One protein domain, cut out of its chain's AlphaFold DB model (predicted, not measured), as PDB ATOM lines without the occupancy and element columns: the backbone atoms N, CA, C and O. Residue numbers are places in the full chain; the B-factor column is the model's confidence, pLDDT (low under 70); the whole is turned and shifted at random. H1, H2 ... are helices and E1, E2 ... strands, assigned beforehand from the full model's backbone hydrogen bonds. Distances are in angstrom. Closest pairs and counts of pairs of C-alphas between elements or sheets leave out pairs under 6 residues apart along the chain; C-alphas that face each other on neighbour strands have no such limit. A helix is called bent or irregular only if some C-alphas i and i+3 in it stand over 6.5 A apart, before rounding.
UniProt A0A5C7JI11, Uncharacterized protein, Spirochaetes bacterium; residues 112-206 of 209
ATOM      1  N   ALA A 112     -20.397   4.427 -48.648       90.00
ATOM      2  CA  ALA A 112     -19.570   5.550 -48.200       90.00
ATOM      3  C   ALA A 112     -18.117   5.477 -48.693       90.00
ATOM      4  O   ALA A 112     -17.492   6.491 -49.003       90.00
ATOM      5  N   PHE A 113     -17.538   4.276 -48.756       95.06
ATOM      6  CA  PHE A 113     -16.166   4.142 -49.238       95.06
ATOM      7  C   PHE A 113     -16.047   4.405 -50.741       95.06
ATOM      8  O   PHE A 113     -15.029   4.943 -51.173       95.06
ATOM      9  N   MET A 114     -17.079   4.095 -51.528       95.31
ATOM     10  CA  MET A 114     -17.081   4.384 -52.962       95.31
ATOM     11  C   MET A 114     -17.075   5.888 -53.226       95.31
ATOM     12  O   MET A 114     -16.327   6.343 -54.088       95.31
ATOM     13  N   GLU A 115     -17.775   6.679 -52.409       94.75
ATOM     14  CA  GLU A 115     -17.685   8.140 -52.492       94.75
ATOM     15  C   GLU A 115     -16.250   8.639 -52.253       94.75
ATOM     16  O   GLU A 115     -15.766   9.517 -52.968       94.75
ATOM     17  N   ILE A 116     -15.535   8.055 -51.280       96.94
ATOM     18  CA  ILE A 116     -14.116   8.357 -51.034       96.94
ATOM     19  C   ILE A 116     -13.247   7.915 -52.212       96.94
ATOM     20  O   ILE A 116     -12.369   8.662 -52.647       96.94
ATOM     21  N   TRP A 117     -13.483   6.711 -52.729       96.12
ATOM     22  CA  TRP A 117     -12.756   6.145 -53.858       96.12
ATOM     23  C   TRP A 117     -12.844   7.041 -55.092       96.12
ATOM     24  O   TRP A 117     -11.832   7.284 -55.747       96.12
ATOM     25  N   GLU A 118     -14.031   7.566 -55.386       95.50
ATOM     26  CA  GLU A 118     -14.283   8.446 -56.524       95.50
ATOM     27  C   GLU A 118     -13.545   9.780 -56.412       95.50
ATOM     28  O   GLU A 118     -12.946  10.221 -57.398       95.50
ATOM     29  N   VAL A 119     -13.528  10.394 -55.224       96.12
ATOM     30  CA  VAL A 119     -12.868  11.695 -55.017       96.12
ATOM     31  C   VAL A 119     -11.356  11.591 -54.818       96.12
ATOM     32  O   VAL A 119     -10.651  12.583 -55.004       96.12
ATOM     33  N   TYR A 120     -10.830  10.421 -54.447       97.44
ATOM     34  CA  TYR A 120      -9.391  10.236 -54.262       97.44
ATOM     35  C   TYR A 120      -8.658  10.223 -55.612       97.44
ATOM     36  O   TYR A 120      -9.150   9.601 -56.559       97.44
ATOM     37  N   PRO A 121      -7.466  10.833 -55.747       96.25
ATOM     38  CA  PRO A 121      -6.726  10.824 -57.005       96.25
ATOM     39  C   PRO A 121      -6.406   9.394 -57.445       96.25
ATOM     40  O   PRO A 121      -6.147   8.524 -56.617       96.25
ATOM     41  N   THR A 122      -6.391   9.140 -58.754       96.12
ATOM     42  CA  THR A 122      -5.983   7.832 -59.298       96.12
ATOM     43  C   THR A 122      -4.471   7.638 -59.197       96.12
ATOM     44  O   THR A 122      -4.005   6.550 -58.861       96.12
ATOM     45  N   PHE A 123      -3.709   8.711 -59.420       95.56
ATOM     46  CA  PHE A 123      -2.251   8.731 -59.358       95.56
ATOM     47  C   PHE A 123      -1.758   9.909 -58.522       95.56
ATOM     48  O   PHE A 123      -2.353  10.985 -58.530       95.56
ATOM     49  N   ILE A 124      -0.635   9.713 -57.839       95.00
ATOM     50  CA  ILE A 124       0.069  10.744 -57.075       95.00
ATOM     51  C   ILE A 124       1.521  10.821 -57.532       95.00
ATOM     52  O   ILE A 124       2.092   9.831 -57.989       95.00
ATOM     53  N   LYS A 125       2.126  12.001 -57.381       92.25
ATOM     54  CA  LYS A 125       3.558  12.203 -57.619       92.25
ATOM     55  C   LYS A 125       4.321  12.213 -56.301       92.25
ATOM     56  O   LYS A 125       4.036  13.057 -55.447       92.25
ATOM     57  N   VAL A 126       5.306  11.329 -56.170       88.81
ATOM     58  CA  VAL A 126       6.207  11.225 -55.015       88.81
ATOM     59  C   VAL A 126       7.637  11.248 -55.543       88.81
ATOM     60  O   VAL A 126       7.991  10.430 -56.377       88.81
ATOM     61  N   ASN A 127       8.449  12.217 -55.112       88.25
ATOM     62  CA  ASN A 127       9.844  12.386 -55.557       88.25
ATOM     63  C   ASN A 127      10.046  12.452 -57.088       88.25
ATOM     64  O   ASN A 127      11.100  12.092 -57.592       88.25
ATOM     65  N   GLY A 128       9.044  12.941 -57.823       88.06
ATOM     66  CA  GLY A 128       9.070  13.017 -59.290       88.06
ATOM     67  C   GLY A 128       8.455  11.802 -59.987       88.06
ATOM     68  O   GLY A 128       7.993  11.938 -61.119       88.06
ATOM     69  N   ASP A 129       8.327  10.678 -59.286       92.12
ATOM     70  CA  ASP A 129       7.752   9.444 -59.811       92.12
ATOM     71  C   ASP A 129       6.232   9.402 -59.634       92.12
ATOM     72  O   ASP A 129       5.667   9.943 -58.679       92.12
ATOM     73  N   THR A 130       5.550   8.770 -60.591       94.12
ATOM     74  CA  THR A 130       4.089   8.621 -60.585       94.12
ATOM     75  C   THR A 130       3.713   7.256 -60.029       94.12
ATOM     76  O   THR A 130       4.101   6.229 -60.580       94.12
ATOM     77  N   HIS A 131       2.916   7.246 -58.964       93.69
ATOM     78  CA  HIS A 131       2.463   6.029 -58.297       93.69
ATOM     79  C   HIS A 131       0.934   5.931 -58.303       93.69
ATOM     80  O   HIS A 131       0.261   6.962 -58.191       93.69
ATOM     81  N   PRO A 132       0.363   4.715 -58.391       95.62
ATOM     82  CA  PRO A 132      -1.065   4.514 -58.192       95.62
ATOM     83  C   PRO A 132      -1.438   4.878 -56.753       95.62
ATOM     84  O   PRO A 132      -0.861   4.378 -55.787       95.62
ATOM     85  N   ALA A 133      -2.403   5.778 -56.618       95.69
ATOM     86  CA  ALA A 133      -2.840   6.295 -55.332       95.69
ATOM     87  C   ALA A 133      -4.008   5.486 -54.758       95.69
ATOM     88  O   ALA A 133      -4.071   5.278 -53.550       95.69
ATOM     89  N   ARG A 134      -4.896   4.960 -55.607       96.38
ATOM     90  CA  ARG A 134      -5.960   4.020 -55.215       96.38
ATOM     91  C   ARG A 134      -5.386   2.603 -55.120       96.38
ATOM     92  O   ARG A 134      -5.461   1.827 -56.062       96.38
ATOM     93  N   ASN A 135      -4.726   2.311 -54.002       94.56
ATOM     94  CA  ASN A 135      -3.886   1.123 -53.818       94.56
ATOM     95  C   ASN A 135      -4.487   0.069 -52.868       94.56
ATOM     96  O   ASN A 135      -3.748  -0.613 -52.156       94.56
ATOM     97  N   VAL A 136      -5.815  -0.026 -52.817       95.69
ATOM     98  CA  VAL A 136      -6.559  -0.979 -51.980       95.69
ATOM     99  C   VAL A 136      -7.676  -1.621 -52.793       95.69
ATOM    100  O   VAL A 136      -8.118  -1.037 -53.780       95.69
ATOM    101  N   ASP A 137      -8.134  -2.796 -52.369       94.06
ATOM    102  CA  ASP A 137      -9.363  -3.396 -52.884       94.06
ATOM    103  C   ASP A 137     -10.576  -2.661 -52.282       94.06
ATOM    104  O   ASP A 137     -10.669  -2.572 -51.053       94.06
ATOM    105  N   PRO A 138     -11.480  -2.084 -53.092       90.94
ATOM    106  CA  PRO A 138     -12.579  -1.287 -52.567       90.94
ATOM    107  C   PRO A 138     -13.632  -2.088 -51.796       90.94
ATOM    108  O   PRO A 138     -14.168  -1.570 -50.811       90.94
ATOM    109  N   ASP A 139     -13.875  -3.344 -52.167       87.38
ATOM    110  CA  ASP A 139     -14.871  -4.198 -51.515       87.38
ATOM    111  C   ASP A 139     -14.374  -4.649 -50.135       87.38
ATOM    112  O   ASP A 139     -15.120  -4.667 -49.147       87.38
ATOM    113  N   GLU A 140     -13.083  -4.968 -50.031       89.88
ATOM    114  CA  GLU A 140     -12.468  -5.347 -48.759       89.88
ATOM    115  C   GLU A 140     -12.239  -4.134 -47.849       89.88
ATOM    116  O   GLU A 140     -12.511  -4.178 -46.641       89.88
ATOM    117  N   PHE A 141     -11.756  -3.029 -48.418       94.81
ATOM    118  CA  PHE A 141     -11.339  -1.863 -47.644       94.81
ATOM    119  C   PHE A 141     -12.512  -0.994 -47.187       94.81
ATOM    120  O   PHE A 141     -12.389  -0.303 -46.173       94.81
ATOM    121  N   GLY A 142     -13.673  -1.067 -47.848       93.25
ATOM    122  CA  GLY A 142     -14.865  -0.327 -47.435       93.25
ATOM    123  C   GLY A 142     -15.300  -0.637 -45.999       93.25
ATOM    124  O   GLY A 142     -15.588   0.270 -45.215       93.25
ATOM    125  N   LYS A 143     -15.220  -1.908 -45.586       91.12
ATOM    126  CA  LYS A 143     -15.513  -2.323 -44.201       91.12
ATOM    127  C   LYS A 143     -14.526  -1.729 -43.198       91.12
ATOM    128  O   LYS A 143     -14.916  -1.382 -42.084       91.12
ATOM    129  N   GLU A 144     -13.256  -1.623 -43.577       93.62
ATOM    130  CA  GLU A 144     -12.215  -1.039 -42.731       93.62
ATOM    131  C   GLU A 144     -12.402   0.473 -42.594       93.62
ATOM    132  O   GLU A 144     -12.366   1.005 -41.484       93.62
ATOM    133  N   TYR A 145     -12.710   1.155 -43.699       95.12
ATOM    134  CA  TYR A 145     -13.054   2.571 -43.692       95.12
ATOM    135  C   TYR A 145     -14.202   2.867 -42.722       95.12
ATOM    136  O   TYR A 145     -14.057   3.709 -41.834       95.12
ATOM    137  N   LEU A 146     -15.304   2.119 -42.823       90.50
ATOM    138  CA  LEU A 146     -16.459   2.283 -41.941       90.50
ATOM    139  C   LEU A 146     -16.119   2.079 -40.462       90.50
ATOM    140  O   LEU A 146     -16.672   2.780 -39.614       90.50
ATOM    141  N   LYS A 147     -15.203   1.162 -40.125       88.94
ATOM    142  CA  LYS A 147     -14.714   1.008 -38.744       88.94
ATOM    143  C   LYS A 147     -13.920   2.231 -38.291       88.94
ATOM    144  O   LYS A 147     -14.153   2.720 -37.188       88.94
ATOM    145  N   ILE A 148     -13.023   2.735 -39.140       92.62
ATOM    146  CA  ILE A 148     -12.162   3.886 -38.838       92.62
ATOM    147  C   ILE A 148     -13.006   5.135 -38.569       92.62
ATOM    148  O   ILE A 148     -12.818   5.795 -37.546       92.62
ATOM    149  N   ILE A 149     -13.980   5.427 -39.434       89.12
ATOM    150  CA  ILE A 149     -14.888   6.566 -39.248       89.12
ATOM    151  C   ILE A 149     -16.052   6.257 -38.300       89.12
ATOM    152  O   ILE A 149     -16.895   7.115 -38.073       89.12
ATOM    153  N   LYS A 150     -16.129   5.040 -37.744       85.56
ATOM    154  CA  LYS A 150     -17.218   4.570 -36.865       85.56
ATOM    155  C   LYS A 150     -18.614   4.736 -37.482       85.56
ATOM    156  O   LYS A 150     -19.575   5.020 -36.770       85.56
ATOM    157  N   LYS A 151     -18.702   4.570 -38.805       81.88
ATOM    158  CA  LYS A 151     -19.879   4.843 -39.647       81.88
ATOM    159  C   LYS A 151     -20.436   6.261 -39.503       81.88
ATOM    160  O   LYS A 151     -21.561   6.500 -39.915       81.88
ATOM    161  N   ASP A 152     -19.691   7.191 -38.918       79.25
ATOM    162  CA  ASP A 152     -20.165   8.536 -38.619       79.25
ATOM    163  C   ASP A 152     -20.307   9.346 -39.915       79.25
ATOM    164  O   ASP A 152     -19.326   9.571 -40.632       79.25
ATOM    165  N   ARG A 153     -21.536   9.779 -40.236       82.88
ATOM    166  CA  ARG A 153     -21.790  10.534 -41.472       82.88
ATOM    167  C   ARG A 153     -21.035  11.851 -41.514       82.88
ATOM    168  O   ARG A 153     -20.579  12.285 -42.567       82.88
ATOM    169  N   GLN A 154     -20.891  12.499 -40.369       78.31
ATOM    170  CA  GLN A 154     -20.259  13.805 -40.291       78.31
ATOM    171  C   GLN A 154     -18.758  13.691 -40.539       78.31
ATOM    172  O   GLN A 154     -18.195  14.525 -41.249       78.31
ATOM    173  N   GLN A 155     -18.142  12.645 -39.996       85.44
ATOM    174  CA  GLN A 155     -16.768  12.273 -40.269       85.44
ATOM    175  C   GLN A 155     -16.590  11.892 -41.738       85.44
ATOM    176  O   GLN A 155     -15.633  12.344 -42.357       85.44
ATOM    177  N   HIS A 156     -17.512  11.117 -42.316       93.38
ATOM    178  CA  HIS A 156     -17.470  10.770 -43.736       93.38
ATOM    179  C   HIS A 156     -17.436  12.015 -44.633       93.38
ATOM    180  O   HIS A 156     -16.495  12.181 -45.412       93.38
ATOM    181  N   GLU A 157     -18.395  12.933 -44.462       89.94
ATOM    182  CA  GLU A 157     -18.447  14.186 -45.225       89.94
ATOM    183  C   GLU A 157     -17.178  15.022 -45.046       89.94
ATOM    184  O   GLU A 157     -16.631  15.564 -46.004       89.94
ATOM    185  N   LYS A 158     -16.660  15.089 -43.816       90.19
ATOM    186  CA  LYS A 158     -15.419  15.805 -43.512       90.19
ATOM    187  C   LYS A 158     -14.226  15.220 -44.267       90.19
ATOM    188  O   LYS A 158     -13.494  15.962 -44.918       90.19
ATOM    189  N   VAL A 159     -14.050  13.899 -44.215       95.69
ATOM    190  CA  VAL A 159     -12.979  13.189 -44.928       95.69
ATOM    191  C   VAL A 159     -13.095  13.426 -46.434       95.69
ATOM    192  O   VAL A 159     -12.103  13.769 -47.077       95.69
ATOM    193  N   LYS A 160     -14.305  13.298 -46.987       96.00
ATOM    194  CA  LYS A 160     -14.596  13.490 -48.412       96.00
ATOM    195  C   LYS A 160     -14.209  14.889 -48.891       96.00
ATOM    196  O   LYS A 160     -13.497  15.028 -49.885       96.00
ATOM    197  N   GLU A 161     -14.624  15.926 -48.170       94.88
ATOM    198  CA  GLU A 161     -14.339  17.314 -48.541       94.88
ATOM    199  C   GLU A 161     -12.857  17.686 -48.386       94.88
ATOM    200  O   GLU A 161     -12.291  18.342 -49.263       94.88
ATOM    201  N   ILE A 162     -12.191  17.206 -47.331       96.19
ATOM    202  CA  ILE A 162     -10.742  17.394 -47.173       96.19
ATOM    203  C   ILE A 162      -9.995  16.715 -48.325       96.19
ATOM    204  O   ILE A 162      -9.099  17.318 -48.911       96.19
ATOM    205  N   ILE A 163     -10.383  15.499 -48.721       96.94
ATOM    206  CA  ILE A 163      -9.770  14.823 -49.871       96.94
ATOM    207  C   ILE A 163      -9.953  15.639 -51.152       96.94
ATOM    208  O   ILE A 163      -8.977  15.816 -51.881       96.94
ATOM    209  N   LYS A 164     -11.150  16.178 -51.425       95.56
ATOM    210  CA  LYS A 164     -11.380  17.051 -52.594       95.56
ATOM    211  C   LYS A 164     -10.462  18.274 -52.568       95.56
ATOM    212  O   LYS A 164      -9.800  18.561 -53.568       95.56
ATOM    213  N   TYR A 165     -10.368  18.948 -51.421       95.31
ATOM    214  CA  TYR A 165      -9.476  20.090 -51.228       95.31
ATOM    215  C   TYR A 165      -8.012  19.719 -51.508       95.31
ATOM    216  O   TYR A 165      -7.383  20.318 -52.385       95.31
ATOM    217  N   LEU A 166      -7.483  18.687 -50.847       95.44
ATOM    218  CA  LEU A 166      -6.087  18.264 -50.998       95.44
ATOM    219  C   LEU A 166      -5.772  17.784 -52.416       95.44
ATOM    220  O   LEU A 166      -4.683  18.049 -52.930       95.44
ATOM    221  N   SER A 167      -6.730  17.116 -53.062       93.75
ATOM    222  CA  SER A 167      -6.618  16.682 -54.456       93.75
ATOM    223  C   SER A 167      -6.519  17.879 -55.394       93.75
ATOM    224  O   SER A 167      -5.611  17.923 -56.223       93.75
ATOM    225  N   SER A 168      -7.371  18.897 -55.211       92.00
ATOM    226  CA  SER A 168      -7.344  20.128 -56.017       92.00
ATOM    227  C   SER A 168      -6.023  20.902 -55.898       92.00
ATOM    228  O   SER A 168      -5.622  21.603 -56.824       92.00
ATOM    229  N   LYS A 169      -5.326  20.757 -54.764       91.62
ATOM    230  CA  LYS A 169      -4.039  21.406 -54.472       91.62
ATOM    231  C   LYS A 169      -2.823  20.512 -54.744       91.62
ATOM    232  O   LYS A 169      -1.692  20.960 -54.579       91.62
ATOM    233  N   GLY A 170      -3.022  19.253 -55.144       91.06
ATOM    234  CA  GLY A 170      -1.934  18.293 -55.367       91.06
ATOM    235  C   GLY A 170      -1.136  17.936 -54.103       91.06
ATOM    236  O   GLY A 170       0.035  17.547 -54.201       91.06
ATOM    237  N   LEU A 171      -1.749  18.074 -52.923       93.50
ATOM    238  CA  LEU A 171      -1.114  17.891 -51.610       93.50
ATOM    239  C   LEU A 171      -1.104  16.432 -51.138       93.50
ATOM    240  O   LEU A 171      -0.349  16.078 -50.236       93.50
ATOM    241  N   ILE A 172      -1.884  15.556 -51.773       94.62
ATOM    242  CA  ILE A 172      -1.898  14.125 -51.454       94.62
ATOM    243  C   ILE A 172      -0.613  13.463 -51.972       94.62
ATOM    244  O   ILE A 172      -0.354  13.443 -53.176       94.62
ATOM    245  N   LYS A 173       0.188  12.906 -51.052       93.25
ATOM    246  CA  LYS A 173       1.469  12.220 -51.334       93.25
ATOM    247  C   LYS A 173       1.513  10.757 -50.880       93.25
ATOM    248  O   LYS A 173       2.567  10.131 -50.947       93.25
ATOM    249  N   LYS A 174       0.393  10.205 -50.410       94.75
ATOM    250  CA  LYS A 174       0.296   8.820 -49.931       94.75
ATOM    251  C   LYS A 174      -0.819   8.080 -50.660       94.75
ATOM    252  O   LYS A 174      -1.740   8.703 -51.174       94.75
ATOM    253  N   GLY A 175      -0.723   6.753 -50.700       96.12
ATOM    254  CA  GLY A 175      -1.811   5.912 -51.195       96.12
ATOM    255  C   GLY A 175      -3.021   5.943 -50.257       96.12
ATOM    256  O   GLY A 175      -2.862   6.083 -49.041       96.12
ATOM    257  N   LEU A 176      -4.212   5.762 -50.829       97.31
ATOM    258  CA  LEU A 176      -5.519   5.822 -50.175       97.31
ATOM    259  C   LEU A 176      -5.564   4.975 -48.906       97.31
ATOM    260  O   LEU A 176      -5.978   5.460 -47.856       97.31
ATOM    261  N   GLY A 177      -5.076   3.733 -48.973       96.38
ATOM    262  CA  GLY A 177      -5.118   2.833 -47.824       96.38
ATOM    263  C   GLY A 177      -4.345   3.367 -46.621       96.38
ATOM    264  O   GLY A 177      -4.807   3.271 -45.485       96.38
ATOM    265  N   ARG A 178      -3.178   3.969 -46.873       96.38
ATOM    266  CA  ARG A 178      -2.332   4.547 -45.826       96.38
ATOM    267  C   ARG A 178      -2.902   5.867 -45.319       96.38
ATOM    268  O   ARG A 178      -3.011   6.032 -44.112       96.38
ATOM    269  N   PHE A 179      -3.322   6.746 -46.229       97.06
ATOM    270  CA  PHE A 179      -3.967   8.015 -45.894       97.06
ATOM    271  C   PHE A 179      -5.164   7.808 -44.958       97.06
ATOM    272  O   PHE A 179      -5.303   8.510 -43.959       97.06
ATOM    273  N   ILE A 180      -6.001   6.804 -45.253       97.06
ATOM    274  CA  ILE A 180      -7.183   6.517 -44.445       97.06
ATOM    275  C   ILE A 180      -6.817   5.902 -43.086       97.06
ATOM    276  O   ILE A 180      -7.322   6.343 -42.057       97.06
ATOM    277  N   LYS A 181      -5.923   4.905 -43.059       96.12
ATOM    278  CA  LYS A 181      -5.503   4.234 -41.814       96.12
ATOM    279  C   LYS A 181      -4.779   5.165 -40.845       96.12
ATOM    280  O   LYS A 181      -4.994   5.069 -39.643       96.12
ATOM    281  N   GLU A 182      -3.939   6.058 -41.364       96.25
ATOM    282  CA  GLU A 182      -3.187   7.031 -40.562       96.25
ATOM    283  C   GLU A 182      -4.023   8.261 -40.183       96.25
ATOM    284  O   GLU A 182      -3.539   9.112 -39.444       96.25
ATOM    285  N   ARG A 183      -5.281   8.344 -40.642       95.44
ATOM    286  CA  ARG A 183      -6.171   9.492 -40.422       95.44
ATOM    287  C   ARG A 183      -5.538  10.808 -40.879       95.44
ATOM    288  O   ARG A 183      -5.705  11.845 -40.249       95.44
ATOM    289  N   ASP A 184      -4.838  10.778 -42.014       94.00
ATOM    290  CA  ASP A 184      -4.062  11.920 -42.517       94.00
ATOM    291  C   ASP A 184      -4.912  13.184 -42.714       94.00
ATOM    292  O   ASP A 184      -4.391  14.291 -42.614       94.00
ATOM    293  N   TRP A 185      -6.215  13.040 -42.980       94.38
ATOM    294  CA  TRP A 185      -7.136  14.172 -43.117       94.38
ATOM    295  C   TRP A 185      -7.192  15.049 -41.855       94.38
ATOM    296  O   TRP A 185      -7.481  16.234 -41.972       94.38
ATOM    297  N   GLU A 186      -6.898  14.502 -40.671       93.25
ATOM    298  CA  GLU A 186      -6.980  15.224 -39.392       93.25
ATOM    299  C   GLU A 186      -5.949  16.342 -39.302       93.25
ATOM    300  O   GLU A 186      -6.231  17.416 -38.780       93.25
ATOM    301  N   ALA A 187      -4.776  16.131 -39.900       92.81
ATOM    302  CA  ALA A 187      -3.728  17.143 -39.965       92.81
ATOM    303  C   ALA A 187      -4.107  18.347 -40.848       92.81
ATOM    304  O   ALA A 187      -3.484  19.400 -40.744       92.81
ATOM    305  N   TRP A 188      -5.118  18.207 -41.710       93.81
ATOM    306  CA  TRP A 188      -5.528  19.230 -42.675       93.81
ATOM    307  C   TRP A 188      -6.814  19.960 -42.290       93.81
ATOM    308  O   TRP A 188      -7.274  20.823 -43.036       93.81
ATOM    309  N   GLU A 189      -7.407  19.639 -41.140       90.44
ATOM    310  CA  GLU A 189      -8.705  20.184 -40.735       90.44
ATOM    311  C   GLU A 189      -8.671  21.704 -40.588       90.44
ATOM    312  O   GLU A 189      -9.492  22.402 -41.184       90.44
ATOM    313  N   GLU A 190      -7.696  22.230 -39.845       85.56
ATOM    314  CA  GLU A 190      -7.570  23.671 -39.615       85.56
ATOM    315  C   GLU A 190      -7.364  24.452 -40.917       85.56
ATOM    316  O   GLU A 190      -7.949  25.519 -41.118       85.56
ATOM    317  N   GLU A 191      -6.536  23.925 -41.819       88.75
ATOM    318  CA  GLU A 191      -6.250  24.564 -43.101       88.75
ATOM    319  C   GLU A 191      -7.463  24.514 -44.035       88.75
ATOM    320  O   GLU A 191      -7.820  25.524 -44.649       88.75
ATOM    321  N   TYR A 192      -8.168  23.382 -44.063       89.06
ATOM    322  CA  TYR A 192      -9.418  23.243 -44.797       89.06
ATOM    323  C   TYR A 192     -10.499  24.213 -44.287       89.06
ATOM    324  O   TYR A 192     -11.178  24.851 -45.093       89.06
ATOM    325  N   HIS A 193     -10.632  24.405 -42.969       87.62
ATOM    326  CA  HIS A 193     -11.579  25.373 -42.405       87.62
ATOM    327  C   HIS A 193     -11.259  26.818 -42.814       87.62
ATOM    328  O   HIS A 193     -12.169  27.567 -43.180       87.62
ATOM    329  N   LYS A 194      -9.977  27.207 -42.826       87.69
ATOM    330  CA  LYS A 194      -9.547  28.528 -43.323       87.69
ATOM    331  C   LYS A 194      -9.898  28.711 -44.800       87.69
ATOM    332  O   LYS A 194     -10.421  29.756 -45.182       87.69
ATOM    333  N   TYR A 195      -9.650  27.688 -45.616       87.31
ATOM    334  CA  TYR A 195     -10.005  27.687 -47.032       87.31
ATOM    335  C   TYR A 195     -11.518  27.855 -47.246       87.31
ATOM    336  O   TYR A 195     -11.937  28.763 -47.963       87.31
ATOM    337  N   LYS A 196     -12.339  27.049 -46.564       83.56
ATOM    338  CA  LYS A 196     -13.804  27.080 -46.687       83.56
ATOM    339  C   LYS A 196     -14.401  28.433 -46.278       83.56
ATOM    340  O   LYS A 196     -15.306  28.935 -46.941       83.56
ATOM    341  N   ASN A 197     -13.876  29.045 -45.216       80.69
ATOM    342  CA  ASN A 197     -14.327  30.363 -44.764       80.69
ATOM    343  C   ASN A 197     -14.002  31.467 -45.783       80.69
ATOM    344  O   ASN A 197     -14.835  32.337 -46.031       80.69
ATOM    345  N   ASN A 198     -12.830  31.403 -46.420       76.75
ATOM    346  CA  ASN A 198     -12.442  32.361 -47.457       76.75
ATOM    347  C   ASN A 198     -13.253  32.197 -48.753       76.75
ATOM    348  O   ASN A 198     -13.647  33.197 -49.353       76.75
ATOM    349  N   ASP A 199     -13.553  30.964 -49.171       74.69
ATOM    350  CA  ASP A 199     -14.398  30.715 -50.348       74.69
ATOM    351  C   ASP A 199     -15.836  31.222 -50.144       74.69
ATOM    352  O   ASP A 199     -16.417  31.830 -51.046       74.69
ATOM    353  N   ASN A 200     -16.396  31.062 -48.940       66.12
ATOM    354  CA  ASN A 200     -17.720  31.594 -48.602       66.12
ATOM    355  C   ASN A 200     -17.767  33.133 -48.632       66.12
ATOM    356  O   ASN A 200     -18.739  33.712 -49.120       66.12
ATOM    357  N   LEU A 201     -16.711  33.807 -48.161       61.66
ATOM    358  CA  LEU A 201     -16.595  35.269 -48.233       61.66
ATOM    359  C   LEU A 201     -16.515  35.766 -49.685       61.66
ATOM    360  O   LEU A 201     -17.177  36.740 -50.044       61.66
ATOM    361  N   ASN A 202     -15.764  35.067 -50.539       59.59
ATOM    362  CA  ASN A 202     -15.608  35.433 -51.948       59.59
ATOM    363  C   ASN A 202     -16.879  35.201 -52.781       59.59
ATOM    364  O   ASN A 202     -17.141  35.956 -53.719       59.59
ATOM    365  N   ASN A 203     -17.691  34.198 -52.439       54.94
ATOM    366  CA  ASN A 203     -18.957  33.937 -53.127       54.94
ATOM    367  C   ASN A 203     -20.066  34.924 -52.727       54.94
ATOM    368  O   ASN A 203     -20.835  35.347 -53.590       54.94
ATOM    369  N   ASN A 204     -20.102  35.386 -51.473       53.09
ATOM    370  CA  ASN A 204     -21.067  36.402 -51.030       53.09
ATOM    371  C   ASN A 204     -20.765  37.815 -51.569       53.09
ATOM    372  O   ASN A 204     -21.669  38.640 -51.657       53.09
ATOM    373  N   GLY A 205     -19.525  38.096 -51.982       45.81
ATOM    374  CA  GLY A 205     -19.147  39.362 -52.623       45.81
ATOM    375  C   GLY A 205     -19.538  39.483 -54.103       45.81
ATOM    376  O   GLY A 205     -19.437  40.568 -54.669       45.81
ATOM    377  N   ARG A 206     -19.984  38.395 -54.748       46.16
ATOM    378  CA  ARG A 206     -20.345  38.369 -56.181       46.16
ATOM    379  C   ARG A 206     -21.837  38.536 -56.475       46.16
ATOM    380  O   ARG A 206     -22.198  38.608 -57.643       46.16
TER     381      ARG A 206
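What this domain is: This is residues 112 to 206 of the 209 residues of an uncharacterized protein of Spirochaetes bacterium (UniProt A0A5C7JI11). A small body of helices has H1 and H3 side by side, H2 and H4 side by side, and H2 packed steeply on H1; a hairpin of E1 and E2 lies at one edge. H5 passes across H3 and runs outward, and residues 197 to 206, of which 197 to 204 belong to H5, stand free and stick out as an arm. The printed part has 95 residues, mostly helix, in the order H1 E1 E2 H2 H3 H4 H5, with a two-stranded antiparallel sheet. It is compact, with a radius of gyration of the C-alphas of 14.1 A and spans of 45 by 36 by 21 A.

How they stand to each other: H1, residues 112 to 119, touches H3, residues 153 to 168, at a shallow tilt of 12 degrees, the same way; the closest C-alphas, of Ile 116 and Lys 160, are 5.8 A apart. E1, residues 123 to 126, and E2, residues 129 to 132, form an antiparallel hairpin, with N 124 and O 131 within hydrogen-bond range at 2.9 A. H2, residues 138 to 148, touches H1, closest at C-alphas 142 and 113, 5.0 A. H4, residues 176 to 181, touches H2 at a shallow tilt of 27 degrees, closest at C-alphas 180 and 145, 7.1 A. H5, residues 184 to 204, touches H3 with residues 185 to 192 alone, about perpendicular at 78 degrees; C-alphas 185 and 159 are closest, 6.2 A. Every O i to N i+4 pair is within hydrogen-bond range in H1, H3 and H4, against 5 of 7 in H2 and 13 of 17 in H5.

Where its parts are: H1 begins at C-alpha 112 (-19.570, 5.550, -48.200). H3 is 22.6 A long. H5, 31.0 A long, ends at C-alpha 204 (-21.067, 36.402, -51.030); it is irregular, with C-alphas 187 and 190 7.6 A apart, and has a kink of 47 degrees near residue 191.

The domain as a whole: The farthest C-alphas, of Glu 140 and Gly 205, are 45.4 A apart. The printed part has no cut and no long link. Residues 200 to 206 have pLDDT under 70.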